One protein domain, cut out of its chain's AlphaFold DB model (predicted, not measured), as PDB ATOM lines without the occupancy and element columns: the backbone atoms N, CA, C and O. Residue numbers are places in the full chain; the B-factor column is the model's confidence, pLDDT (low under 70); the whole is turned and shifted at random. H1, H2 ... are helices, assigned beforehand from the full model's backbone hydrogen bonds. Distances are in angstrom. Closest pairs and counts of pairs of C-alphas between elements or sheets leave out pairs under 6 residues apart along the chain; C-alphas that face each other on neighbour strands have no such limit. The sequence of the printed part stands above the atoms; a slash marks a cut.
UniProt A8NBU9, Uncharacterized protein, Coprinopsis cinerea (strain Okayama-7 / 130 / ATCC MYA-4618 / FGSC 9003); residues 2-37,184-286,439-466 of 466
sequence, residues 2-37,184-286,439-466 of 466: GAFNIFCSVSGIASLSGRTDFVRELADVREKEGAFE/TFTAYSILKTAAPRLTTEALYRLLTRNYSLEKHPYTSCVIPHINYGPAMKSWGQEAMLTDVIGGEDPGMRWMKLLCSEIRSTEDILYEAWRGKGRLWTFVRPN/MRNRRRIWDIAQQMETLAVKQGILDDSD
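What this domain is: This is residues 2 to 37, 184 to 286 and 439 to 466 of the 466 residues of an uncharacterized protein of Coprinopsis cinerea (strain Okayama-7 / 130 / ATCC MYA-4618 / FGSC 9003) (UniProt A8NBU9). An elongated row of short helices has two helical groups toward its ends: the long H8 with H3 and H4 crossing it, and the H5 and H6 hairpin with H2 near H5. The short H7 bridges H6 and the first part of H8, H1 lies near the middle, and the long unnamed stretch of residues 210 to 249 runs from H4 back to H5. The printed part has 167 residues with eight named helices, H1 to H8 in order along the chain, and no named strand. The class is all helix, though only 82 of the 167 residues, under half, are in named elements. The whole is only just compact, close to loose, with a radius of gyration of the C-alphas of 18.2 A and spans of 63 by 35 by 27 A.

Where its parts are: H1 is residues 4 to 11, beginning at C-alpha 4 at (22.281, 0.669, 25.664). H2, residues 20 to 31, is 17.0 A long. After a cut come H3, residues 185 to 194, 14.2 A, and H4, residues 200 to 209, 14.1 A. H5 is residues 250 to 258, beginning at C-alpha 250 at (2.442, -3.010, 31.084). H6 is residues 265 to 273, 12.1 A long, and H7 is residues 279 to 282. After a second cut H8, the longest, spans residues 439 to 458 and 28.6 A, ending at C-alpha 458 at (27.606, 17.225, 43.415).

How they stand to each other: H7 and H8 are the hubs, touching three helices each. They touch through residues 440 to 441 of H8 alone, the closest C-alphas being those of Thr 281 and Asn 441, 5.2 A apart. H8 touches H3 with residues 442 to 450 alone, at a steep tilt of 58 degrees, the same way; the closest C-alphas are those of Leu 191 and Ala 449, 5.1 A apart. H8 touches H4 with residues 452 to 456 alone, the closest C-alphas being those of Leu 206 and Ala 456, 6.4 A apart; at 72 degrees they are only just about perpendicular. H1 only just touches H3, with 3 pairs of C-alphas within 8 A, the closest those of Ser 11 and Ala 187, 5.2 A apart. H1 also only just touches H7, with 3 such pairs, the closest those of Cys 8 and Phe 282, 7.2 A apart. H6 and H7 only just touch, with 3 such pairs, and only at the corner by their link; the closest C-alphas are those of Trp 273 and Leu 279, 4.6 A apart. H5 and H6 form a helical hairpin at a shallow tilt of 30 degrees, opposite ways, the closest C-alphas being those of Leu 257 and Ile 268, 6.3 A apart. H2 is close to H5 but not clearly touching, with the C-alphas of Leu 26 and Leu 258 closest at 7.6 A. In H1 to H6 and in H8 every O i to N i+4 pair is within hydrogen-bond range; H7 is too short for such a pair.

The domain as a whole: The two C-alphas farthest apart are those of Glu 33 and Ser 465, 64.6 A. Residues 38 to 183 are not printed, with 40.9 A between C-alphas 37 and 184, nor are residues 287 to 438, with 7.5 A between C-alphas 286 and 439. Of the links that are printed whole, H4 to H5, 40 residues, is long. Mean pLDDT of the printed part is 70.9, and 66 residues are under 70, namely 2 to 37, 211 to 221, 232 to 248, 250 and 466.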
ATOM      1  N   GLY A   2      25.788  -3.688  28.922       25.61
ATOM      2  CA  GLY A   2      25.075  -2.695  29.765       25.61
ATOM      3  C   GLY A   2      24.761  -1.346  29.092       25.61
ATOM      4  O   GLY A   2      23.854  -0.633  29.514       25.61
ATOM      5  N   ALA A   3      25.474  -1.022  28.015       28.12
ATOM      6  CA  ALA A   3      25.643   0.318  27.448       28.12
ATOM      7  C   ALA A   3      24.393   1.004  26.864       28.12
ATOM      8  O   ALA A   3      24.361   2.218  26.668       28.12
ATOM      9  N   PHE A   4      23.351   0.239  26.561       32.59
ATOM     10  CA  PHE A   4      22.281   0.669  25.664       32.59
ATOM     11  C   PHE A   4      21.138   1.430  26.361       32.59
ATOM     12  O   PHE A   4      20.312   2.055  25.701       32.59
ATOM     13  N   ASN A   5      21.092   1.451  27.695       35.09
ATOM     14  CA  ASN A   5      20.010   2.138  28.410       35.09
ATOM     15  C   ASN A   5      20.070   3.658  28.287       35.09
ATOM     16  O   ASN A   5      19.027   4.306  28.255       35.09
ATOM     17  N   ILE A   6      21.265   4.234  28.147       40.88
ATOM     18  CA  ILE A   6      21.427   5.657  27.821       40.88
ATOM     19  C   ILE A   6      21.124   5.888  26.348       40.88
ATOM     20  O   ILE A   6      20.548   6.913  26.007       40.88
ATOM     21  N   PHE A   7      21.384   4.911  25.482       42.00
ATOM     22  CA  PHE A   7      20.959   4.974  24.092       42.00
ATOM     23  C   PHE A   7      19.427   5.005  23.987       42.00
ATOM     24  O   PHE A   7      18.872   5.993  23.540       42.00
ATOM     25  N   CYS A   8      18.676   4.047  24.519       39.75
ATOM     26  CA  CYS A   8      17.210   4.125  24.466       39.75
ATOM     27  C   CYS A   8      16.652   5.332  25.249       39.75
ATOM     28  O   CYS A   8      15.732   6.011  24.785       39.75
ATOM     29  N   SER A   9      17.245   5.661  26.403       44.59
ATOM     30  CA  SER A   9      16.774   6.759  27.255       44.59
ATOM     31  C   SER A   9      17.212   8.148  26.799       44.59
ATOM     32  O   SER A   9      16.587   9.112  27.219       44.59
ATOM     33  N   VAL A  10      18.221   8.310  25.950       37.66
ATOM     34  CA  VAL A  10      18.696   9.629  25.486       37.66
ATOM     35  C   VAL A  10      18.621   9.724  23.960       37.66
ATOM     36  O   VAL A  10      18.241  10.756  23.427       37.66
ATOM     37  N   SER A  11      18.888   8.638  23.243       35.22
ATOM     38  CA  SER A  11      18.905   8.558  21.780       35.22
ATOM     39  C   SER A  11      17.522   8.382  21.140       35.22
ATOM     40  O   SER A  11      17.315   8.821  20.006       35.22
ATOM     41  N   GLY A  12      16.571   7.782  21.867       33.19
ATOM     42  CA  GLY A  12      15.221   7.510  21.372       33.19
ATOM     43  C   GLY A  12      15.171   6.497  20.224       33.19
ATOM     44  O   GLY A  12      14.126   6.359  19.606       33.19
ATOM     45  N   ILE A  13      16.262   5.796  19.908       36.31
ATOM     46  CA  ILE A  13      16.265   4.735  18.898       36.31
ATOM     47  C   ILE A  13      16.193   3.397  19.630       36.31
ATOM     48  O   ILE A  13      17.159   2.972  20.254       36.31
ATOM     49  N   ALA A  14      15.039   2.738  19.556       38.41
ATOM     50  CA  ALA A  14      14.961   1.312  19.838       38.41
ATOM     51  C   ALA A  14      15.410   0.564  18.575       38.41
ATOM     52  O   ALA A  14      14.883   0.837  17.493       38.41
ATOM     53  N   SER A  15      16.347  -0.381  18.701       37.12
ATOM     54  CA  SER A  15      16.398  -1.458  17.716       37.12
ATOM     55  C   SER A  15      15.071  -2.208  17.832       37.12
ATOM     56  O   SER A  15      14.757  -2.788  18.870       37.12
ATOM     57  N   LEU A  16      14.234  -2.094  16.804       38.22
ATOM     58  CA  LEU A  16      12.974  -2.828  16.693       38.22
ATOM     59  C   LEU A  16      13.171  -4.139  15.919       38.22
ATOM     60  O   LEU A  16      12.184  -4.677  15.411       38.22
ATOM     61  N   SER A  17      14.405  -4.649  15.807       33.12
ATOM     62  CA  SER A  17      14.699  -5.938  15.177       33.12
ATOM     63  C   SER A  17      14.007  -7.055  15.972       33.12
ATOM     64  O   SER A  17      14.524  -7.543  16.971       33.12
ATOM     65  N   GLY A  18      12.771  -7.378  15.579       37.25
ATOM     66  CA  GLY A  18      11.897  -8.367  16.217       37.25
ATOM     67  C   GLY A  18      10.600  -7.827  16.844       37.25
ATOM     68  O   GLY A  18       9.783  -8.624  17.289       37.25
ATOM     69  N   ARG A  19      10.358  -6.503  16.891       40.28
ATOM     70  CA  ARG A  19       9.159  -5.920  17.553       40.28
ATOM     71  C   ARG A  19       8.338  -4.941  16.708       40.28
ATOM     72  O   ARG A  19       7.272  -4.516  17.150       40.28
ATOM     73  N   THR A  20       8.737  -4.628  15.473       37.72
ATOM     74  CA  THR A  20       7.773  -4.116  14.473       37.72
ATOM     75  C   THR A  20       6.643  -5.112  14.229       37.72
ATOM     76  O   THR A  20       5.516  -4.700  13.955       37.72
ATOM     77  N   ASP A  21       6.930  -6.401  14.415       40.94
ATOM     78  CA  ASP A  21       5.931  -7.459  14.384       40.94
ATOM     79  C   ASP A  21       4.960  -7.340  15.552       40.94
ATOM     80  O   ASP A  21       3.795  -7.563  15.326       40.94
ATOM     81  N   PHE A  22       5.334  -6.838  16.733       43.41
ATOM     82  CA  PHE A  22       4.386  -6.658  17.843       43.41
ATOM     83  C   PHE A  22       3.261  -5.673  17.503       43.41
ATOM     84  O   PHE A  22       2.093  -5.990  17.678       43.41
ATOM     85  N   VAL A  23       3.575  -4.485  16.973       42.62
ATOM     86  CA  VAL A  23       2.540  -3.494  16.607       42.62
ATOM     87  C   VAL A  23       1.716  -3.966  15.402       42.62
ATOM     88  O   VAL A  23       0.521  -3.683  15.334       42.62
ATOM     89  N   ARG A  24       2.336  -4.699  14.466       45.84
ATOM     90  CA  ARG A  24       1.675  -5.258  13.277       45.84
ATOM     91  C   ARG A  24       0.799  -6.473  13.626       45.84
ATOM     92  O   ARG A  24      -0.352  -6.514  13.231       45.84
ATOM     93  N   GLU A  25       1.291  -7.380  14.459       49.22
ATOM     94  CA  GLU A  25       0.581  -8.521  15.050       49.22
ATOM     95  C   GLU A  25      -0.560  -8.038  15.949       49.22
ATOM     96  O   GLU A  25      -1.641  -8.603  15.900       49.22
ATOM     97  N   LEU A  26      -0.387  -6.935  16.686       48.62
ATOM     98  CA  LEU A  26      -1.457  -6.290  17.459       48.62
ATOM     99  C   LEU A  26      -2.530  -5.630  16.583       48.62
ATOM    100  O   LEU A  26      -3.709  -5.659  16.938       48.62
ATOM    101  N   ALA A  27      -2.147  -5.033  15.452       48.22
ATOM    102  CA  ALA A  27      -3.101  -4.524  14.468       48.22
ATOM    103  C   ALA A  27      -3.884  -5.681  13.813       48.22
ATOM    104  O   ALA A  27      -5.110  -5.618  13.739       48.22
ATOM    105  N   ASP A  28      -3.197  -6.771  13.461       52.91
ATOM    106  CA  ASP A  28      -3.790  -7.998  12.914       52.91
ATOM    107  C   ASP A  28      -4.674  -8.742  13.940       52.91
ATOM    108  O   ASP A  28      -5.650  -9.396  13.571       52.91
ATOM    109  N   VAL A  29      -4.346  -8.654  15.236       52.84
ATOM    110  CA  VAL A  29      -5.138  -9.152  16.377       52.84
ATOM    111  C   VAL A  29      -6.441  -8.369  16.500       52.84
ATOM    112  O   VAL A  29      -7.480  -8.969  16.738       52.84
ATOM    113  N   ARG A  30      -6.432  -7.051  16.277       52.94
ATOM    114  CA  ARG A  30      -7.658  -6.240  16.312       52.94
ATOM    115  C   ARG A  30      -8.583  -6.501  15.121       52.94
ATOM    116  O   ARG A  30      -9.797  -6.420  15.276       52.94
ATOM    117  N   GLU A  31      -8.035  -6.813  13.948       56.75
ATOM    118  CA  GLU A  31      -8.843  -7.169  12.771       56.75
ATOM    119  C   GLU A  31      -9.506  -8.553  12.881       56.75
ATOM    120  O   GLU A  31     -10.447  -8.846  12.143       56.75
ATOM    121  N   LYS A  32      -9.048  -9.411  13.801       57.78
ATOM    122  CA  LYS A  32      -9.586 -10.761  13.998       57.78
ATOM    123  C   LYS A  32     -10.450 -10.811  15.259       57.78
ATOM    124  O   LYS A  32      -9.938 -10.719  16.370       57.78
ATOM    125  N   GLU A  33     -11.754 -11.034  15.091       53.41
ATOM    126  CA  GLU A  33     -12.670 -11.318  16.207       53.41
ATOM    127  C   GLU A  33     -12.108 -12.435  17.117       53.41
ATOM    128  O   GLU A  33     -11.600 -13.460  16.640       53.41
ATOM    129  N   GLY A  34     -12.182 -12.236  18.438       56.16
ATOM    130  CA  GLY A  34     -11.783 -13.234  19.440       56.16
ATOM    131  C   GLY A  34     -10.285 -13.302  19.768       56.16
ATOM    132  O   GLY A  34      -9.813 -14.292  20.334       56.16
ATOM    133  N   ALA A  35      -9.479 -12.324  19.347       57.28
ATOM    134  CA  ALA A  35      -8.039 -12.345  19.605       57.28
ATOM    135  C   ALA A  35      -7.672 -12.024  21.068       57.28
ATOM    136  O   ALA A  35      -6.634 -12.481  21.549       57.28
ATOM    137  N   PHE A  36      -8.546 -11.306  21.780       53.28
ATOM    138  CA  PHE A  36      -8.434 -11.059  23.216       53.28
ATOM    139  C   PHE A  36      -8.575 -12.368  24.004       53.28
ATOM    140  O   PHE A  36      -7.680 -12.722  24.767       53.28
ATOM    141  N   GLU A  37      -9.622 -13.147  23.726       62.41
ATOM    142  CA  GLU A  37      -9.897 -14.446  24.347       62.41
ATOM    143  C   GLU A  37      -8.760 -15.442  24.082       62.41
ATOM    144  O   GLU A  37      -8.269 -16.093  25.000       62.41
ATOM    145  N   THR A 184      23.143   8.790  20.404       75.44
ATOM    146  CA  THR A 184      22.924   9.335  19.051       75.44
ATOM    147  C   THR A 184      23.496  10.736  18.952       75.44
ATOM    148  O   THR A 184      23.445  11.516  19.901       75.44
ATOM    149  N   PHE A 185      23.965  11.093  17.759       79.12
ATOM    150  CA  PHE A 185      24.476  12.432  17.494       79.12
ATOM    151  C   PHE A 185      23.491  13.530  17.931       79.12
ATOM    152  O   PHE A 185      23.874  14.455  18.635       79.12
ATOM    153  N   THR A 186      22.201  13.391  17.612       82.50
ATOM    154  CA  THR A 186      21.170  14.357  18.019       82.50
ATOM    155  C   THR A 186      21.056  14.502  19.535       82.50
ATOM    156  O   THR A 186      21.002  15.615  20.054       82.50
ATOM    157  N   ALA A 187      21.015  13.383  20.255       84.62
ATOM    158  CA  ALA A 187      20.939  13.371  21.707       84.62
ATOM    159  C   ALA A 187      22.170  14.018  22.348       84.62
ATOM    160  O   ALA A 187      22.051  14.793  23.295       84.62
ATOM    161  N   TYR A 188      23.344  13.747  21.781       85.62
ATOM    162  CA  TYR A 188      24.593  14.366  22.188       85.62
ATOM    163  C   TYR A 188      24.598  15.882  21.933       85.62
ATOM    164  O   TYR A 188      24.981  16.645  22.819       85.62
ATOM    165  N   SER A 189      24.096  16.343  20.783       88.19
ATOM    166  CA  SER A 189      23.931  17.774  20.484       88.19
ATOM    167  C   SER A 189      22.998  18.472  21.474       88.19
ATOM    168  O   SER A 189      23.317  19.567  21.950       88.19
ATOM    169  N   ILE A 190      21.891  17.824  21.853       92.12
ATOM    170  CA  ILE A 190      20.988  18.329  22.898       92.12
ATOM    171  C   ILE A 190      21.726  18.414  24.231       92.12
ATOM    172  O   ILE A 190      21.706  19.470  24.858       92.12
ATOM    173  N   LEU A 191      22.412  17.343  24.641       91.88
ATOM    174  CA  LEU A 191      23.156  17.284  25.900       91.88
ATOM    175  C   LEU A 191      24.190  18.408  25.986       91.88
ATOM    176  O   LEU A 191      24.203  19.144  26.964       91.88
ATOM    177  N   LYS A 192      24.992  18.610  24.938       90.06
ATOM    178  CA  LYS A 192      25.993  19.688  24.882       90.06
ATOM    179  C   LYS A 192      25.397  21.086  24.837       90.06
ATOM    180  O   LYS A 192      26.043  22.041  25.260       90.06
ATOM    181  N   THR A 193      24.181  21.227  24.322       93.25
ATOM    182  CA  THR A 193      23.480  22.513  24.324       93.25
ATOM    183  C   THR A 193      22.884  22.820  25.696       93.25
ATOM    184  O   THR A 193      22.957  23.965  26.140       93.25
ATOM    185  N   ALA A 194      22.306  21.810  26.347       95.50
ATOM    186  CA  ALA A 194      21.615  21.916  27.627       95.50
ATOM    187  C   ALA A 194      22.568  21.989  28.830       95.50
ATOM    188  O   ALA A 194      22.274  22.699  29.786       95.50
ATOM    189  N   ALA A 195      23.686  21.266  28.754       95.31
ATOM    190  CA  ALA A 195      24.701  21.103  29.790       95.31
ATOM    191  C   ALA A 195      26.108  21.236  29.168       95.31
ATOM    192  O   ALA A 195      26.817  20.240  28.973       95.31
ATOM    193  N   PRO A 196      26.517  22.452  28.762       93.12
ATOM    194  CA  PRO A 196      27.773  22.661  28.045       93.12
ATOM    195  C   PRO A 196      29.015  22.335  28.884       93.12
ATOM    196  O   PRO A 196      30.063  22.043  28.303       93.12
ATOM    197  N   ARG A 197      28.921  22.353  30.223       92.75
ATOM    198  CA  ARG A 197      30.046  22.039  31.120       92.75
ATOM    199  C   ARG A 197      30.268  20.536  31.238       92.75
ATOM    200  O   ARG A 197      31.365  20.101  31.582       92.75
ATOM    201  N   LEU A 198      29.261  19.732  30.896       89.56
ATOM    202  CA  LEU A 198      29.353  18.279  30.860       89.56
ATOM    203  C   LEU A 198      30.193  17.830  29.653       89.56
ATOM    204  O   LEU A 198      29.688  17.445  28.592       89.56
ATOM    205  N   THR A 199      31.519  17.914  29.793       86.62
ATOM    206  CA  THR A 199      32.485  17.421  28.802       86.62
ATOM    207  C   THR A 199      32.298  15.918  28.569       86.62
ATOM    208  O   THR A 199      31.671  15.220  29.360       86.62
ATOM    209  N   THR A 200      32.811  15.394  27.455       81.19
ATOM    210  CA  THR A 200      32.714  13.950  27.157       81.19
ATOM    211  C   THR A 200      33.399  13.118  28.239       81.19
ATOM    212  O   THR A 200      32.902  12.070  28.626       81.19
ATOM    213  N   GLU A 201      34.490  13.642  28.791       78.88
ATOM    214  CA  GLU A 201      35.211  13.048  29.912       78.88
ATOM    215  C   GLU A 201      34.414  13.108  31.221       78.88
ATOM    216  O   GLU A 201      34.326  12.106  31.924       78.88
ATOM    217  N   ALA A 202      33.784  14.244  31.537       85.44
ATOM    218  CA  ALA A 202      32.922  14.354  32.714       85.44
ATOM    219  C   ALA A 202      31.721  13.403  32.618       85.44
ATOM    220  O   ALA A 202      31.384  12.739  33.594       85.44
ATOM    221  N   LEU A 203      31.122  13.290  31.428       83.94
ATOM    222  CA  LEU A 203      30.069  12.319  31.152       83.94
ATOM    223  C   LEU A 203      30.584  10.891  31.352       83.94
ATOM    224  O   LEU A 203      29.974  10.141  32.100       83.94
ATOM    225  N   TYR A 204      31.725  10.530  30.764       80.50
ATOM    226  CA  TYR A 204      32.323   9.207  30.948       80.50
ATOM    227  C   TYR A 204      32.577   8.884  32.425       80.50
ATOM    228  O   TYR A 204      32.143   7.839  32.898       80.50
ATOM    229  N   ARG A 205      33.189   9.804  33.183       82.94
ATOM    230  CA  ARG A 205      33.416   9.649  34.630       82.94
ATOM    231  C   ARG A 205      32.110   9.481  35.400       82.94
ATOM    232  O   ARG A 205      32.043   8.664  36.313       82.94
ATOM    233  N   LEU A 206      31.069  10.236  35.043       83.31
ATOM    234  CA  LEU A 206      29.746  10.106  35.651       83.31
ATOM    235  C   LEU A 206      29.169   8.710  35.380       83.31
ATOM    236  O   LEU A 206      28.583   8.097  36.265       83.31
ATOM    237  N   LEU A 207      29.366   8.182  34.177       78.38
ATOM    238  CA  LEU A 207      28.881   6.863  33.795       78.38
ATOM    239  C   LEU A 207      29.634   5.743  34.498       78.38
ATOM    240  O   LEU A 207      28.998   4.881  35.097       78.38
ATOM    241  N   THR A 208      30.962   5.776  34.489       74.94
ATOM    242  CA  THR A 208      31.794   4.718  35.071       74.94
ATOM    243  C   THR A 208      31.795   4.726  36.591       74.94
ATOM    244  O   THR A 208      31.721   3.663  37.197       74.94
ATOM    245  N   ARG A 209      31.787   5.896  37.242       78.06
ATOM    246  CA  ARG A 209      31.758   5.984  38.714       78.06
ATOM    247  C   ARG A 209      30.469   5.435  39.314       78.06
ATOM    248  O   ARG A 209      30.480   4.904  40.420       78.06
ATOM    249  N   ASN A 210      29.359   5.579  38.595       70.88
ATOM    250  CA  ASN A 210      28.071   5.033  39.013       70.88
ATOM    251  C   ASN A 210      27.867   3.584  38.526       70.88
ATOM    252  O   ASN A 210      26.878   2.949  38.887       70.88
ATOM    253  N   TYR A 211      28.810   3.038  37.750       68.06
ATOM    254  CA  TYR A 211      28.782   1.668  37.257       68.06
ATOM    255  C   TYR A 211      29.486   0.726  38.245       68.06
ATOM    256  O   TYR A 211      30.700   0.541  38.217       68.06
ATOM    257  N   SER A 212      28.719   0.112  39.148       56.81
ATOM    258  CA  SER A 212      29.242  -0.904  40.071       56.81
ATOM    259  C   SER A 212      29.222  -2.287  39.411       56.81
ATOM    260  O   SER A 212      28.247  -3.027  39.564       56.81
ATOM    261  N   LEU A 213      30.318  -2.664  38.742       53.81
ATOM    262  CA  LEU A 213      30.518  -4.000  38.149       53.81
ATOM    263  C   LEU A 213      30.212  -5.151  39.127       53.81
ATOM    264  O   LEU A 213      29.690  -6.185  38.722       53.81
ATOM    265  N   GLU A 214      30.491  -4.957  40.418       50.16
ATOM    266  CA  GLU A 214      30.393  -6.018  41.427       50.16
ATOM    267  C   GLU A 214      28.965  -6.379  41.846       50.16
ATOM    268  O   GLU A 214      28.727  -7.504  42.281       50.16
ATOM    269  N   LYS A 215      28.005  -5.452  41.751       54.06
ATOM    270  CA  LYS A 215      26.661  -5.680  42.310       54.06
ATOM    271  C   LYS A 215      25.674  -6.191  41.282       54.06
ATOM    272  O   LYS A 215      24.811  -6.992  41.626       54.06
ATOM    273  N   HIS A 216      25.819  -5.770  40.030       54.03
ATOM    274  CA  HIS A 216      24.889  -6.153  38.984       54.03
ATOM    275  C   HIS A 216      25.555  -6.128  37.599       54.03
ATOM    276  O   HIS A 216      25.390  -5.161  36.855       54.03
ATOM    277  N   PRO A 217      26.247  -7.209  37.194       50.09
ATOM    278  CA  PRO A 217      26.900  -7.300  35.879       50.09
ATOM    279  C   PRO A 217      25.937  -7.164  34.681       50.09
ATOM    280  O   PRO A 217      26.379  -7.010  33.544       50.09
ATOM    281  N   TYR A 218      24.624  -7.193  34.937       48.25
ATOM    282  CA  TYR A 218      23.565  -7.143  33.930       48.25
ATOM    283  C   TYR A 218      22.569  -5.988  34.108       48.25
ATOM    284  O   TYR A 218      21.733  -5.795  33.226       48.25
ATOM    285  N   THR A 219      22.617  -5.206  35.198       46.88
ATOM    286  CA  THR A 219      21.660  -4.098  35.361       46.88
ATOM    287  C   THR A 219      22.264  -2.788  34.882       46.88
ATOM    288  O   THR A 219      23.171  -2.245  35.501       46.88
ATOM    289  N   SER A 220      21.710  -2.325  33.765       54.25
ATOM    290  CA  SER A 220      21.433  -0.931  33.433       54.25
ATOM    291  C   SER A 220      22.520   0.117  33.735       54.25
ATOM    292  O   SER A 220      22.780   0.486  34.874       54.25
ATOM    293  N   CYS A 221      23.043   0.751  32.680       57.53
ATOM    294  CA  CYS A 221      23.762   2.031  32.757       57.53
ATOM    295  C   CYS A 221      22.834   3.202  33.155       57.53
ATOM    296  O   CYS A 221      22.747   4.211  32.461       57.53
ATOM    297  N   VAL A 222      22.072   3.048  34.236       71.88
ATOM    298  CA  VAL A 222      21.206   4.080  34.805       71.88
ATOM    299  C   VAL A 222      22.022   4.814  35.851       71.88
ATOM    300  O   VAL A 222      22.447   4.230  36.844       71.88
ATOM    301  N   ILE A 223      22.233   6.107  35.629       78.38
ATOM    302  CA  ILE A 223      22.874   6.957  36.622       78.38
ATOM    303  C   ILE A 223      21.857   7.169  37.753       78.38
ATOM    304  O   ILE A 223      20.749   7.655  37.487       78.38
ATOM    305  N   PRO A 224      22.188   6.804  39.004       81.12
ATOM    306  CA  PRO A 224      21.297   7.013  40.133       81.12
ATOM    307  C   PRO A 224      20.874   8.478  40.243       81.12
ATOM    308  O   PRO A 224      21.631   9.388  39.911       81.12
ATOM    309  N   HIS A 225      19.662   8.707  40.748       84.88
ATOM    310  CA  HIS A 225      19.089  10.042  40.975       84.88
ATOM    311  C   HIS A 225      18.779  10.868  39.716       84.88
ATOM    312  O   HIS A 225      18.304  11.995  39.846       84.88
ATOM    313  N   ILE A 226      18.973  10.316  38.516       85.94
ATOM    314  CA  ILE A 226      18.499  10.929  37.275       85.94
ATOM    315  C   ILE A 226      17.090  10.423  36.962       85.94
ATOM    316  O   ILE A 226      16.840   9.222  36.857       85.94
ATOM    317  N   ASN A 227      16.155  11.350  36.774       87.12
ATOM    318  CA  ASN A 227      14.818  11.032  36.303       87.12
ATOM    319  C   ASN A 227      14.810  10.949  34.771       87.12
ATOM    320  O   ASN A 227      14.653  11.954  34.077       87.12
ATOM    321  N   TYR A 228      14.923   9.731  34.241       81.44
ATOM    322  CA  TYR A 228      14.827   9.456  32.799       81.44
ATOM    323  C   TYR A 228      13.386   9.505  32.259       81.44
ATOM    324  O   TYR A 228      13.137   9.235  31.075       81.44
ATOM    325  N   GLY A 229      12.418   9.839  33.117       82.25
ATOM    326  CA  GLY A 229      10.998   9.815  32.817       82.25
ATOM    327  C   GLY A 229      10.521   8.390  32.527       82.25
ATOM    328  O   GLY A 229      10.966   7.438  33.168       82.25
ATOM    329  N   PRO A 230       9.636   8.206  31.536       76.75
ATOM    330  CA  PRO A 230       9.155   6.880  31.168       76.75
ATOM    331  C   PRO A 230      10.224   5.872  30.725       76.75
ATOM    332  O   PRO A 230       9.944   4.685  30.717       76.75
ATOM    333  N   ALA A 231      11.433   6.304  30.361       71.00
ATOM    334  CA  ALA A 231      12.483   5.395  29.896       71.00
ATOM    335  C   ALA A 231      13.309   4.754  31.035       71.00
ATOM    336  O   ALA A 231      14.127   3.874  30.775       71.00
ATOM    337  N   MET A 232      13.086   5.171  32.291       60.19
ATOM    338  CA  MET A 232      13.897   4.815  33.470       60.19
ATOM    339  C   MET A 232      13.999   3.310  33.759       60.19
ATOM    340  O   MET A 232      14.912   2.883  34.458       60.19
ATOM    341  N   LYS A 233      13.076   2.508  33.227       54.62
ATOM    342  CA  LYS A 233      12.988   1.069  33.479       54.62
ATOM    343  C   LYS A 233      13.402   0.198  32.282       54.62
ATOM    344  O   LYS A 233      13.117  -0.988  32.265       54.62
ATOM    345  N   SER A 234      14.068   0.755  31.271       52.41
ATOM    346  CA  SER A 234      14.631  -0.079  30.198       52.41
ATOM    347  C   SER A 234      15.691  -1.041  30.777       52.41
ATOM    348  O   SER A 234      16.452  -0.668  31.671       52.41
ATOM    349  N   TRP A 235      15.688  -2.309  30.353       44.16
ATOM    350  CA  TRP A 235      16.610  -3.358  30.810       44.16
ATOM    351  C   TRP A 235      17.486  -3.799  29.629       44.16
ATOM    352  O   TRP A 235      16.980  -4.318  28.638       44.16
ATOM    353  N   GLY A 236      18.809  -3.640  29.742       49.22
ATOM    354  CA  GLY A 236      19.766  -4.129  28.738       49.22
ATOM    355  C   GLY A 236      19.725  -3.381  27.394       49.22
ATOM    356  O   GLY A 236      19.611  -2.158  27.363       49.22
ATOM    357  N   GLN A 237      19.879  -4.129  26.291       40.00
ATOM    358  CA  GLN A 237      19.788  -3.647  24.897       40.00
ATOM    359  C   GLN A 237      18.347  -3.421  24.421       40.00
ATOM    360  O   GLN A 237      18.119  -2.768  23.404       40.00
ATOM    361  N   GLU A 238      17.359  -3.911  25.166       46.53
ATOM    362  CA  GLU A 238      15.965  -3.828  24.770       46.53
ATOM    363  C   GLU A 238      15.281  -2.689  25.525       46.53
ATOM    364  O   GLU A 238      15.108  -2.714  26.746       46.53
ATOM    365  N   ALA A 239      14.825  -1.678  24.783       47.03
ATOM    366  CA  ALA A 239      13.769  -0.817  25.286       47.03
ATOM    367  C   ALA A 239      12.538  -1.693  25.547       47.03
ATOM    368  O   ALA A 239      11.737  -1.955  24.647       47.03
ATOM    369  N   MET A 240      12.388  -2.184  26.775       49.50
ATOM    370  CA  MET A 240      11.186  -2.888  27.175       49.50
ATOM    371  C   MET A 240      10.036  -1.875  27.177       49.50
ATOM    372  O   MET A 240       9.833  -1.135  28.132       49.50
ATOM    373  N   LEU A 241       9.305  -1.820  26.054       49.50
ATOM    374  CA  LEU A 241       8.087  -1.018  25.844       49.50
ATOM    375  C   LEU A 241       7.065  -1.193  26.970       49.50
ATOM    376  O   LEU A 241       6.230  -0.317  27.202       49.50
ATOM    377  N   THR A 242       7.136  -2.339  27.642       47.09
ATOM    378  CA  THR A 242       6.368  -2.667  28.825       47.09
ATOM    379  C   THR A 242       6.687  -1.664  29.942       47.09
ATOM    380  O   THR A 242       5.851  -0.882  30.378       47.09
ATOM    381  N   ASP A 243       7.934  -1.519  30.331       53.72
ATOM    382  CA  ASP A 243       8.309  -0.810  31.551       53.72
ATOM    383  C   ASP A 243       8.081   0.725  31.552       53.72
ATOM    384  O   ASP A 243       8.210   1.416  32.567       53.72
ATOM    385  N   VAL A 244       7.661   1.271  30.411       56.22
ATOM    386  CA  VAL A 244       7.363   2.689  30.182       56.22
ATOM    387  C   VAL A 244       6.066   3.142  30.875       56.22
ATOM    388  O   VAL A 244       5.871   4.334  31.156       56.22
ATOM    389  N   ILE A 245       5.177   2.209  31.205       54.44
ATOM    390  CA  ILE A 245       3.848   2.472  31.756       54.44
ATOM    391  C   ILE A 245       3.896   2.192  33.265       54.44
ATOM    392  O   ILE A 245       4.046   1.063  33.703       54.44
ATOM    393  N   GLY A 246       3.839   3.237  34.094       53.81
ATOM    394  CA  GLY A 246       4.007   3.094  35.546       53.81
ATOM    395  C   GLY A 246       2.840   2.380  36.247       53.81
ATOM    396  O   GLY A 246       1.685   2.620  35.906       53.81
ATOM    397  N   GLY A 247       3.160   1.588  37.278       61.12
ATOM    398  CA  GLY A 247       2.246   1.090  38.323       61.12
ATOM    399  C   GLY A 247       1.312  -0.063  37.940       61.12
ATOM    400  O   GLY A 247       0.991  -0.879  38.795       61.12
ATOM    401  N   GLU A 248       0.900  -0.148  36.680       68.12
ATOM    402  CA  GLU A 248       0.090  -1.241  36.128       68.12
ATOM    403  C   GLU A 248       0.994  -2.207  35.353       68.12
ATOM    404  O   GLU A 248       1.987  -1.758  34.776       68.12
ATOM    405  N   ASP A 249       0.657  -3.507  35.324       73.50
ATOM    406  CA  ASP A 249       1.352  -4.445  34.438       73.50
ATOM    407  C   ASP A 249       1.300  -3.895  33.004       73.50
ATOM    408  O   ASP A 249       0.215  -3.614  32.472       73.50
ATOM    409  N   PRO A 250       2.452  -3.673  32.367       68.94
ATOM    410  CA  PRO A 250       2.442  -3.010  31.084       68.94
ATOM    411  C   PRO A 250       1.805  -3.785  29.946       68.94
ATOM    412  O   PRO A 250       1.283  -3.160  29.020       68.94
ATOM    413  N   GLY A 251       1.877  -5.120  29.996       70.62
ATOM    414  CA  GLY A 251       1.201  -5.985  29.039       70.62
ATOM    415  C   GLY A 251      -0.299  -5.746  29.122       70.62
ATOM    416  O   GLY A 251      -0.921  -5.374  28.127       70.62
ATOM    417  N   MET A 252      -0.844  -5.797  30.338       73.88
ATOM    418  CA  MET A 252      -2.246  -5.494  30.621       73.88
ATOM    419  C   MET A 252      -2.640  -4.077  30.211       73.88
ATOM    420  O   MET A 252      -3.725  -3.878  29.667       73.88
ATOM    421  N   ARG A 253      -1.784  -3.071  30.417       77.44
ATOM    422  CA  ARG A 253      -2.083  -1.702  29.969       77.44
ATOM    423  C   ARG A 253      -2.155  -1.601  28.452       77.44
ATOM    424  O   ARG A 253      -3.116  -1.030  27.931       77.44
ATOM    425  N   TRP A 254      -1.123  -2.074  27.756       77.06
ATOM    426  CA  TRP A 254      -1.085  -2.043  26.296       77.06
ATOM    427  C   TRP A 254      -2.283  -2.789  25.730       77.06
ATOM    428  O   TRP A 254      -2.959  -2.264  24.856       77.06
ATOM    429  N   MET A 255      -2.625  -3.930  26.314       76.44
ATOM    430  CA  MET A 255      -3.809  -4.691  25.953       76.44
ATOM    431  C   MET A 255      -5.107  -3.915  26.201       76.44
ATOM    432  O   MET A 255      -5.883  -3.742  25.271       76.44
ATOM    433  N   LYS A 256      -5.320  -3.335  27.391       84.19
ATOM    434  CA  LYS A 256      -6.490  -2.474  27.673       84.19
ATOM    435  C   LYS A 256      -6.609  -1.306  26.701       84.19
ATOM    436  O   LYS A 256      -7.715  -0.888  26.374       84.19
ATOM    437  N   LEU A 257      -5.481  -0.736  26.283       83.25
ATOM    438  CA  LEU A 257      -5.466   0.357  25.323       83.25
ATOM    439  C   LEU A 257      -5.824  -0.129  23.913       83.25
ATOM    440  O   LEU A 257      -6.669   0.476  23.261       83.25
ATOM    441  N   LEU A 258      -5.183  -1.198  23.448       79.50
ATOM    442  CA  LEU A 258      -5.292  -1.695  22.076       79.50
ATOM    443  C   LEU A 258      -6.599  -2.455  21.820       79.50
ATOM    444  O   LEU A 258      -7.156  -2.353  20.732       79.50
ATOM    445  N   CYS A 259      -7.114  -3.152  22.831       80.56
ATOM    446  CA  CYS A 259      -8.384  -3.878  22.809       80.56
ATOM    447  C   CYS A 259      -9.560  -3.023  23.313       80.56
ATOM    448  O   CYS A 259     -10.614  -3.551  23.650       80.56
ATOM    449  N   SER A 260      -9.400  -1.699  23.411       82.81
ATOM    450  CA  SER A 260     -10.488  -0.822  23.843       82.81
ATOM    451  C   SER A 260     -11.557  -0.705  22.753       82.81
ATOM    452  O   SER A 260     -11.346  -0.022  21.756       82.81
ATOM    453  N   GLU A 261     -12.733  -1.299  22.971       87.00
ATOM    454  CA  GLU A 261     -13.882  -1.174  22.053       87.00
ATOM    455  C   GLU A 261     -14.486   0.240  22.033       87.00
ATOM    456  O   GLU A 261     -15.091   0.663  21.052       87.00
ATOM    457  N   ILE A 262     -14.299   0.993  23.121       90.69
ATOM    458  CA  ILE A 262     -14.868   2.337  23.299       90.69
ATOM    459  C   ILE A 262     -14.062   3.394  22.526       90.69
ATOM    460  O   ILE A 262     -14.584   4.460  22.197       90.69
ATOM    461  N   ARG A 263     -12.776   3.142  22.256       86.44
ATOM    462  CA  ARG A 263     -11.875   4.123  21.638       86.44
ATOM    463  C   ARG A 263     -11.771   3.911  20.133       86.44
ATOM    464  O   ARG A 263     -11.652   2.788  19.649       86.44
ATOM    465  N   SER A 264     -11.730   5.014  19.392       87.94
ATOM    466  CA  SER A 264     -11.377   4.971  17.973       87.94
ATOM    467  C   SER A 264      -9.913   4.551  17.779       87.94
ATOM    468  O   SER A 264      -9.085   4.669  18.686       87.94
ATOM    469  N   THR A 265      -9.566   4.090  16.574       82.69
ATOM    470  CA  THR A 265      -8.170   3.795  16.201       82.69
ATOM    471  C   THR A 265      -7.272   5.010  16.423       82.69
ATOM    472  O   THR A 265      -6.164   4.891  16.940       82.69
ATOM    473  N   GLU A 266      -7.766   6.189  16.065       82.44
ATOM    474  CA  GLU A 266      -7.072   7.460  16.193       82.44
ATOM    475  C   GLU A 266      -6.822   7.812  17.662       82.44
ATOM    476  O   GLU A 266      -5.716   8.231  18.003       82.44
ATOM    477  N   ASP A 267      -7.799   7.586  18.545       85.94
ATOM    478  CA  ASP A 267      -7.647   7.808  19.988       85.94
ATOM    479  C   ASP A 267      -6.659   6.824  20.620       85.94
ATOM    480  O   ASP A 267      -5.891   7.198  21.511       85.94
ATOM    481  N   ILE A 268      -6.650   5.571  20.157       83.62
ATOM    482  CA  ILE A 268      -5.681   4.555  20.584       83.62
ATOM    483  C   ILE A 268      -4.271   4.983  20.180       83.62
ATOM    484  O   ILE A 268      -3.380   5.033  21.029       83.62
ATOM    485  N   LEU A 269      -4.068   5.354  18.912       81.00
ATOM    486  CA  LEU A 269      -2.778   5.835  18.416       81.00
ATOM    487  C   LEU A 269      -2.342   7.108  19.144       81.00
ATOM    488  O   LEU A 269      -1.177   7.244  19.520       81.00
ATOM    489  N   TYR A 270      -3.271   8.028  19.390       85.56
ATOM    490  CA  TYR A 270      -2.997   9.235  20.153       85.56
ATOM    491  C   TYR A 270      -2.544   8.902  21.579       85.56
ATOM    492  O   TYR A 270      -1.529   9.424  22.042       85.56
ATOM    493  N   GLU A 271      -3.239   8.010  22.281       87.12
ATOM    494  CA  GLU A 271      -2.890   7.609  23.645       87.12
ATOM    495  C   GLU A 271      -1.574   6.814  23.703       87.12
ATOM    496  O   GLU A 271      -0.785   6.997  24.635       87.12
ATOM    497  N   ALA A 272      -1.306   5.985  22.693       83.31
ATOM    498  CA  ALA A 272      -0.070   5.225  22.547       83.31
ATOM    499  C   ALA A 272       1.135   6.162  22.369       83.31
ATOM    500  O   ALA A 272       2.105   6.107  23.129       83.31
ATOM    501  N   TRP A 273       1.049   7.079  21.402       80.94
ATOM    502  CA  TRP A 273       2.139   7.991  21.064       80.94
ATOM    503  C   TRP A 273       2.293   9.143  22.043       80.94
ATOM    504  O   TRP A 273       3.413   9.495  22.399       80.94
ATOM    505  N   ARG A 274       1.192   9.756  22.478       82.94
ATOM    506  CA  ARG A 274       1.192  11.019  23.237       82.94
ATOM    507  C   ARG A 274       0.631  10.872  24.645       82.94
ATOM    508  O   ARG A 274       1.009  11.648  25.521       82.94
ATOM    509  N   GLY A 275      -0.264   9.922  24.869       85.56
ATOM    510  CA  GLY A 275      -0.889   9.696  26.167       85.56
ATOM    511  C   GLY A 275      -0.042   8.828  27.093       85.56
ATOM    512  O   GLY A 275       1.181   8.985  27.202       85.56
ATOM    513  N   LYS A 276      -0.714   7.919  27.800       82.38
ATOM    514  CA  LYS A 276      -0.110   7.038  28.801       82.38
ATOM    515  C   LYS A 276       0.752   5.925  28.200       82.38
ATOM    516  O   LYS A 276       1.572   5.395  28.940       82.38
ATOM    517  N   GLY A 277       0.633   5.624  26.902       76.88
ATOM    518  CA  GLY A 277       1.507   4.660  26.218       76.88
ATOM    519  C   GLY A 277       2.941   5.161  26.022       76.88
ATOM    520  O   GLY A 277       3.863   4.363  25.913       76.88
ATOM    521  N   ARG A 278       3.154   6.488  26.075       81.56
ATOM    522  CA  ARG A 278       4.479   7.126  26.207       81.56
ATOM    523  C   ARG A 278       5.505   6.750  25.113       81.56
ATOM    524  O   ARG A 278       6.705   6.973  25.304       81.56
ATOM    525  N   LEU A 279       5.054   6.301  23.933       82.06
ATOM    526  CA  LEU A 279       5.943   5.965  22.805       82.06
ATOM    527  C   LEU A 279       6.705   7.173  22.250       82.06
ATOM    528  O   LEU A 279       7.717   7.004  21.578       82.06
ATOM    529  N   TRP A 280       6.275   8.401  22.565       85.56
ATOM    530  CA  TRP A 280       7.029   9.615  22.243       85.56
ATOM    531  C   TRP A 280       8.488   9.572  22.722       85.56
ATOM    532  O   TRP A 280       9.321  10.243  22.127       85.56
ATOM    533  N   THR A 281       8.820   8.783  23.750       84.00
ATOM    534  CA  THR A 281      10.207   8.613  24.224       84.00
ATOM    535  C   THR A 281      11.146   7.968  23.196       84.00
ATOM    536  O   THR A 281      12.357   8.176  23.275       84.00
ATOM    537  N   PHE A 282      10.591   7.282  22.193       79.88
ATOM    538  CA  PHE A 282      11.311   6.640  21.086       79.88
ATOM    539  C   PHE A 282      11.206   7.418  19.765       79.88
ATOM    540  O   PHE A 282      11.541   6.920  18.694       79.88
ATOM    541  N   VAL A 283      10.684   8.646  19.800       82.12
ATOM    542  CA  VAL A 283      10.641   9.501  18.609       82.12
ATOM    543  C   VAL A 283      11.938  10.290  18.525       82.12
ATOM    544  O   VAL A 283      12.385  10.862  19.520       82.12
ATOM    545  N   ARG A 284      12.521  10.375  17.325       84.19
ATOM    546  CA  ARG A 284      13.713  11.196  17.066       84.19
ATOM    547  C   ARG A 284      13.506  12.625  17.593       84.19
ATOM    548  O   ARG A 284      12.498  13.229  17.231       84.19
ATOM    549  N   PRO A 285      14.411  13.191  18.410       90.31
ATOM    550  CA  PRO A 285      14.194  14.476  19.087       90.31
ATOM    551  C   PRO A 285      14.603  15.714  18.256       90.31
ATOM    552  O   PRO A 285      14.778  16.792  18.820       90.31
ATOM    553  N   ASN A 286      14.772  15.575  16.936       89.06
ATOM    554  CA  ASN A 286      15.134  16.646  15.989       89.06
ATOM    555  C   ASN A 286      14.088  16.882  14.888       89.06
ATOM    556  O   ASN A 286      14.429  17.397  13.829       89.06
ATOM    557  N   MET A 439       9.426  16.887  20.094       95.94
ATOM    558  CA  MET A 439       9.787  17.977  21.004       95.94
ATOM    559  C   MET A 439       9.567  17.611  22.474       95.94
ATOM    560  O   MET A 439      10.295  18.075  23.351       95.94
ATOM    561  N   ARG A 440       8.596  16.738  22.764       93.88
ATOM    562  CA  ARG A 440       8.430  16.177  24.107       93.88
ATOM    563  C   ARG A 440       9.612  15.288  24.498       93.88
ATOM    564  O   ARG A 440      10.084  15.387  25.630       93.88
ATOM    565  N   ASN A 441      10.119  14.469  23.573       91.38
ATOM    566  CA  ASN A 441      11.327  13.680  23.809       91.38
ATOM    567  C   ASN A 441      12.562  14.561  23.987       91.38
ATOM    568  O   ASN A 441      13.334  14.364  24.920       91.38
ATOM    569  N   ARG A 442      12.698  15.587  23.147       94.50
ATOM    570  CA  ARG A 442      13.765  16.584  23.237       94.50
ATOM    571  C   ARG A 442      13.807  17.263  24.603       94.50
ATOM    572  O   ARG A 442      14.869  17.306  25.213       94.50
ATOM    573  N   ARG A 443      12.656  17.713  25.119       95.69
ATOM    574  CA  ARG A 443      12.542  18.259  26.482       95.69
ATOM    575  C   ARG A 443      13.026  17.263  27.535       95.69
ATOM    576  O   ARG A 443      13.807  17.631  28.397       95.69
ATOM    577  N   ARG A 444      12.607  15.997  27.448       93.00
ATOM    578  CA  ARG A 444      13.046  14.951  28.387       93.00
ATOM    579  C   ARG A 444      14.569  14.787  28.384       93.00
ATOM    580  O   ARG A 444      15.166  14.708  29.449       93.00
ATOM    581  N   ILE A 445      15.192  14.754  27.207       91.62
ATOM    582  CA  ILE A 445      16.653  14.650  27.066       91.62
ATOM    583  C   ILE A 445      17.349  15.890  27.637       91.62
ATOM    584  O   ILE A 445      18.363  15.766  28.318       91.62
ATOM    585  N   TRP A 446      16.783  17.074  27.398       95.69
ATOM    586  CA  TRP A 446      17.266  18.331  27.962       95.69
ATOM    587  C   TRP A 446      17.257  18.305  29.497       95.69
ATOM    588  O   TRP A 446      18.276  18.586  30.125       95.69
ATOM    589  N   ASP A 447      16.135  17.894  30.095       95.12
ATOM    590  CA  ASP A 447      15.980  17.780  31.548       95.12
ATOM    591  C   ASP A 447      16.958  16.741  32.132       95.12
ATOM    592  O   ASP A 447      17.513  16.942  33.213       95.12
ATOM    593  N   ILE A 448      17.201  15.627  31.426       91.75
ATOM    594  CA  ILE A 448      18.204  14.616  31.807       91.75
ATOM    595  C   ILE A 448      19.613  15.223  31.805       91.75
ATOM    596  O   ILE A 448      20.356  15.027  32.764       91.75
ATOM    597  N   ALA A 449      19.976  15.974  30.763       94.06
ATOM    598  CA  ALA A 449      21.297  16.587  30.646       94.06
ATOM    599  C   ALA A 449      21.581  17.575  31.790       94.06
ATOM    600  O   ALA A 449      22.647  17.520  32.400       94.06
ATOM    601  N   GLN A 450      20.606  18.417  32.147       95.62
ATOM    602  CA  GLN A 450      20.733  19.353  33.272       95.62
ATOM    603  C   GLN A 450      20.873  18.633  34.623       95.62
ATOM    604  O   GLN A 450      21.677  19.031  35.471       95.62
ATOM    605  N   GLN A 451      20.126  17.541  34.826       95.06
ATOM    606  CA  GLN A 451      20.266  16.707  36.023       95.06
ATOM    607  C   GLN A 451      21.645  16.036  36.090       95.06
ATOM    608  O   GLN A 451      22.239  15.989  37.165       95.06
ATOM    609  N   MET A 452      22.170  15.549  34.959       93.06
ATOM    610  CA  MET A 452      23.508  14.950  34.884       93.06
ATOM    611  C   MET A 452      24.603  15.962  35.223       93.06
ATOM    612  O   MET A 452      25.500  15.635  35.991       93.06
ATOM    613  N   GLU A 453      24.519  17.189  34.706       95.12
ATOM    614  CA  GLU A 453      25.465  18.263  35.038       95.12
ATOM    615  C   GLU A 453      25.414  18.609  36.530       95.12
ATOM    616  O   GLU A 453      26.443  18.606  37.203       95.12
ATOM    617  N   THR A 454      24.207  18.782  37.078       96.00
ATOM    618  CA  THR A 454      23.999  19.029  38.514       96.00
ATOM    619  C   THR A 454      24.583  17.901  39.370       96.00
ATOM    620  O   THR A 454      25.196  18.145  40.410       96.00
ATOM    621  N   LEU A 455      24.395  16.646  38.955       94.62
ATOM    622  CA  LEU A 455      24.942  15.490  39.658       94.62
ATOM    623  C   LEU A 455      26.469  15.431  39.549       94.62
ATOM    624  O   LEU A 455      27.129  15.111  40.534       94.62
ATOM    625  N   ALA A 456      27.035  15.766  38.390       94.00
ATOM    626  CA  ALA A 456      28.478  15.811  38.188       94.00
ATOM    627  C   ALA A 456      29.147  16.859  39.091       94.00
ATOM    628  O   ALA A 456      30.189  16.564  39.676       94.00
ATOM    629  N   VAL A 457      28.519  18.026  39.285       95.75
ATOM    630  CA  VAL A 457      28.959  19.026  40.276       95.75
ATOM    631  C   VAL A 457      28.903  18.443  41.691       95.75
ATOM    632  O   VAL A 457      29.905  18.421  42.399       95.75
ATOM    633  N   LYS A 458      27.766  17.848  42.084       95.06
ATOM    634  CA  LYS A 458      27.606  17.225  43.415       95.06
ATOM    635  C   LYS A 458      28.612  16.108  43.701       95.06
ATOM    636  O   LYS A 458      28.980  15.896  44.851       95.06
ATOM    637  N   GLN A 459      29.031  15.368  42.676       93.50
ATOM    638  CA  GLN A 459      30.017  14.293  42.800       93.50
ATOM    639  C   GLN A 459      31.472  14.798  42.749       93.50
ATOM    640  O   GLN A 459      32.389  13.983  42.885       93.50
ATOM    641  N   GLY A 460      31.708  16.100  42.552       94.00
ATOM    642  CA  GLY A 460      33.049  16.674  42.390       94.00
ATOM    643  C   GLY A 460      33.732  16.260  41.082       94.00
ATOM    644  O   GLY A 460      34.954  16.198  41.014       94.00
ATOM    645  N   ILE A 461      32.948  15.892  40.062       91.25
ATOM    646  CA  ILE A 461      33.448  15.630  38.703       91.25
ATOM    647  C   ILE A 461      33.612  16.953  37.947       91.25
ATOM    648  O   ILE A 461      34.531  17.090  37.142       91.25
ATOM    649  N   LEU A 462      32.712  17.903  38.206       93.19
ATOM    650  CA  LEU A 462      32.784  19.283  37.741       93.19
ATOM    651  C   LEU A 462      32.969  20.199  38.954       93.19
ATOM    652  O   LEU A 462      32.388  19.942  40.007       93.19
ATOM    653  N   ASP A 463      33.745  21.268  38.793       91.25
ATOM    654  CA  ASP A 463      33.949  22.262  39.850       91.25
ATOM    655  C   ASP A 463      32.665  23.056  40.127       91.25
ATOM    656  O   ASP A 463      31.874  23.293  39.224       91.25
ATOM    657  N   ASP A 464      32.455  23.538  41.350       88.25
ATOM    658  CA  ASP A 464      31.269  24.348  41.703       88.25
ATOM    659  C   ASP A 464      31.440  25.847  41.371       88.25
ATOM    660  O   ASP A 464      30.670  26.694  41.808       88.25
ATOM    661  N   SER A 465      32.495  26.204  40.630       77.00
ATOM    662  CA  SER A 465      32.839  27.602  40.356       77.00
ATOM    663  C   SER A 465      32.126  28.132  39.109       77.00
ATOM    664  O   SER A 465      32.579  27.904  37.991       77.00
ATOM    665  N   ASP A 466      31.023  28.852  39.332       57.94
ATOM    666  CA  ASP A 466      30.443  29.851  38.418       57.94
ATOM    667  C   ASP A 466      30.228  31.185  39.157       57.94
ATOM    668  O   ASP A 466      29.675  31.166  40.285       57.94
TER     669      ASP A 466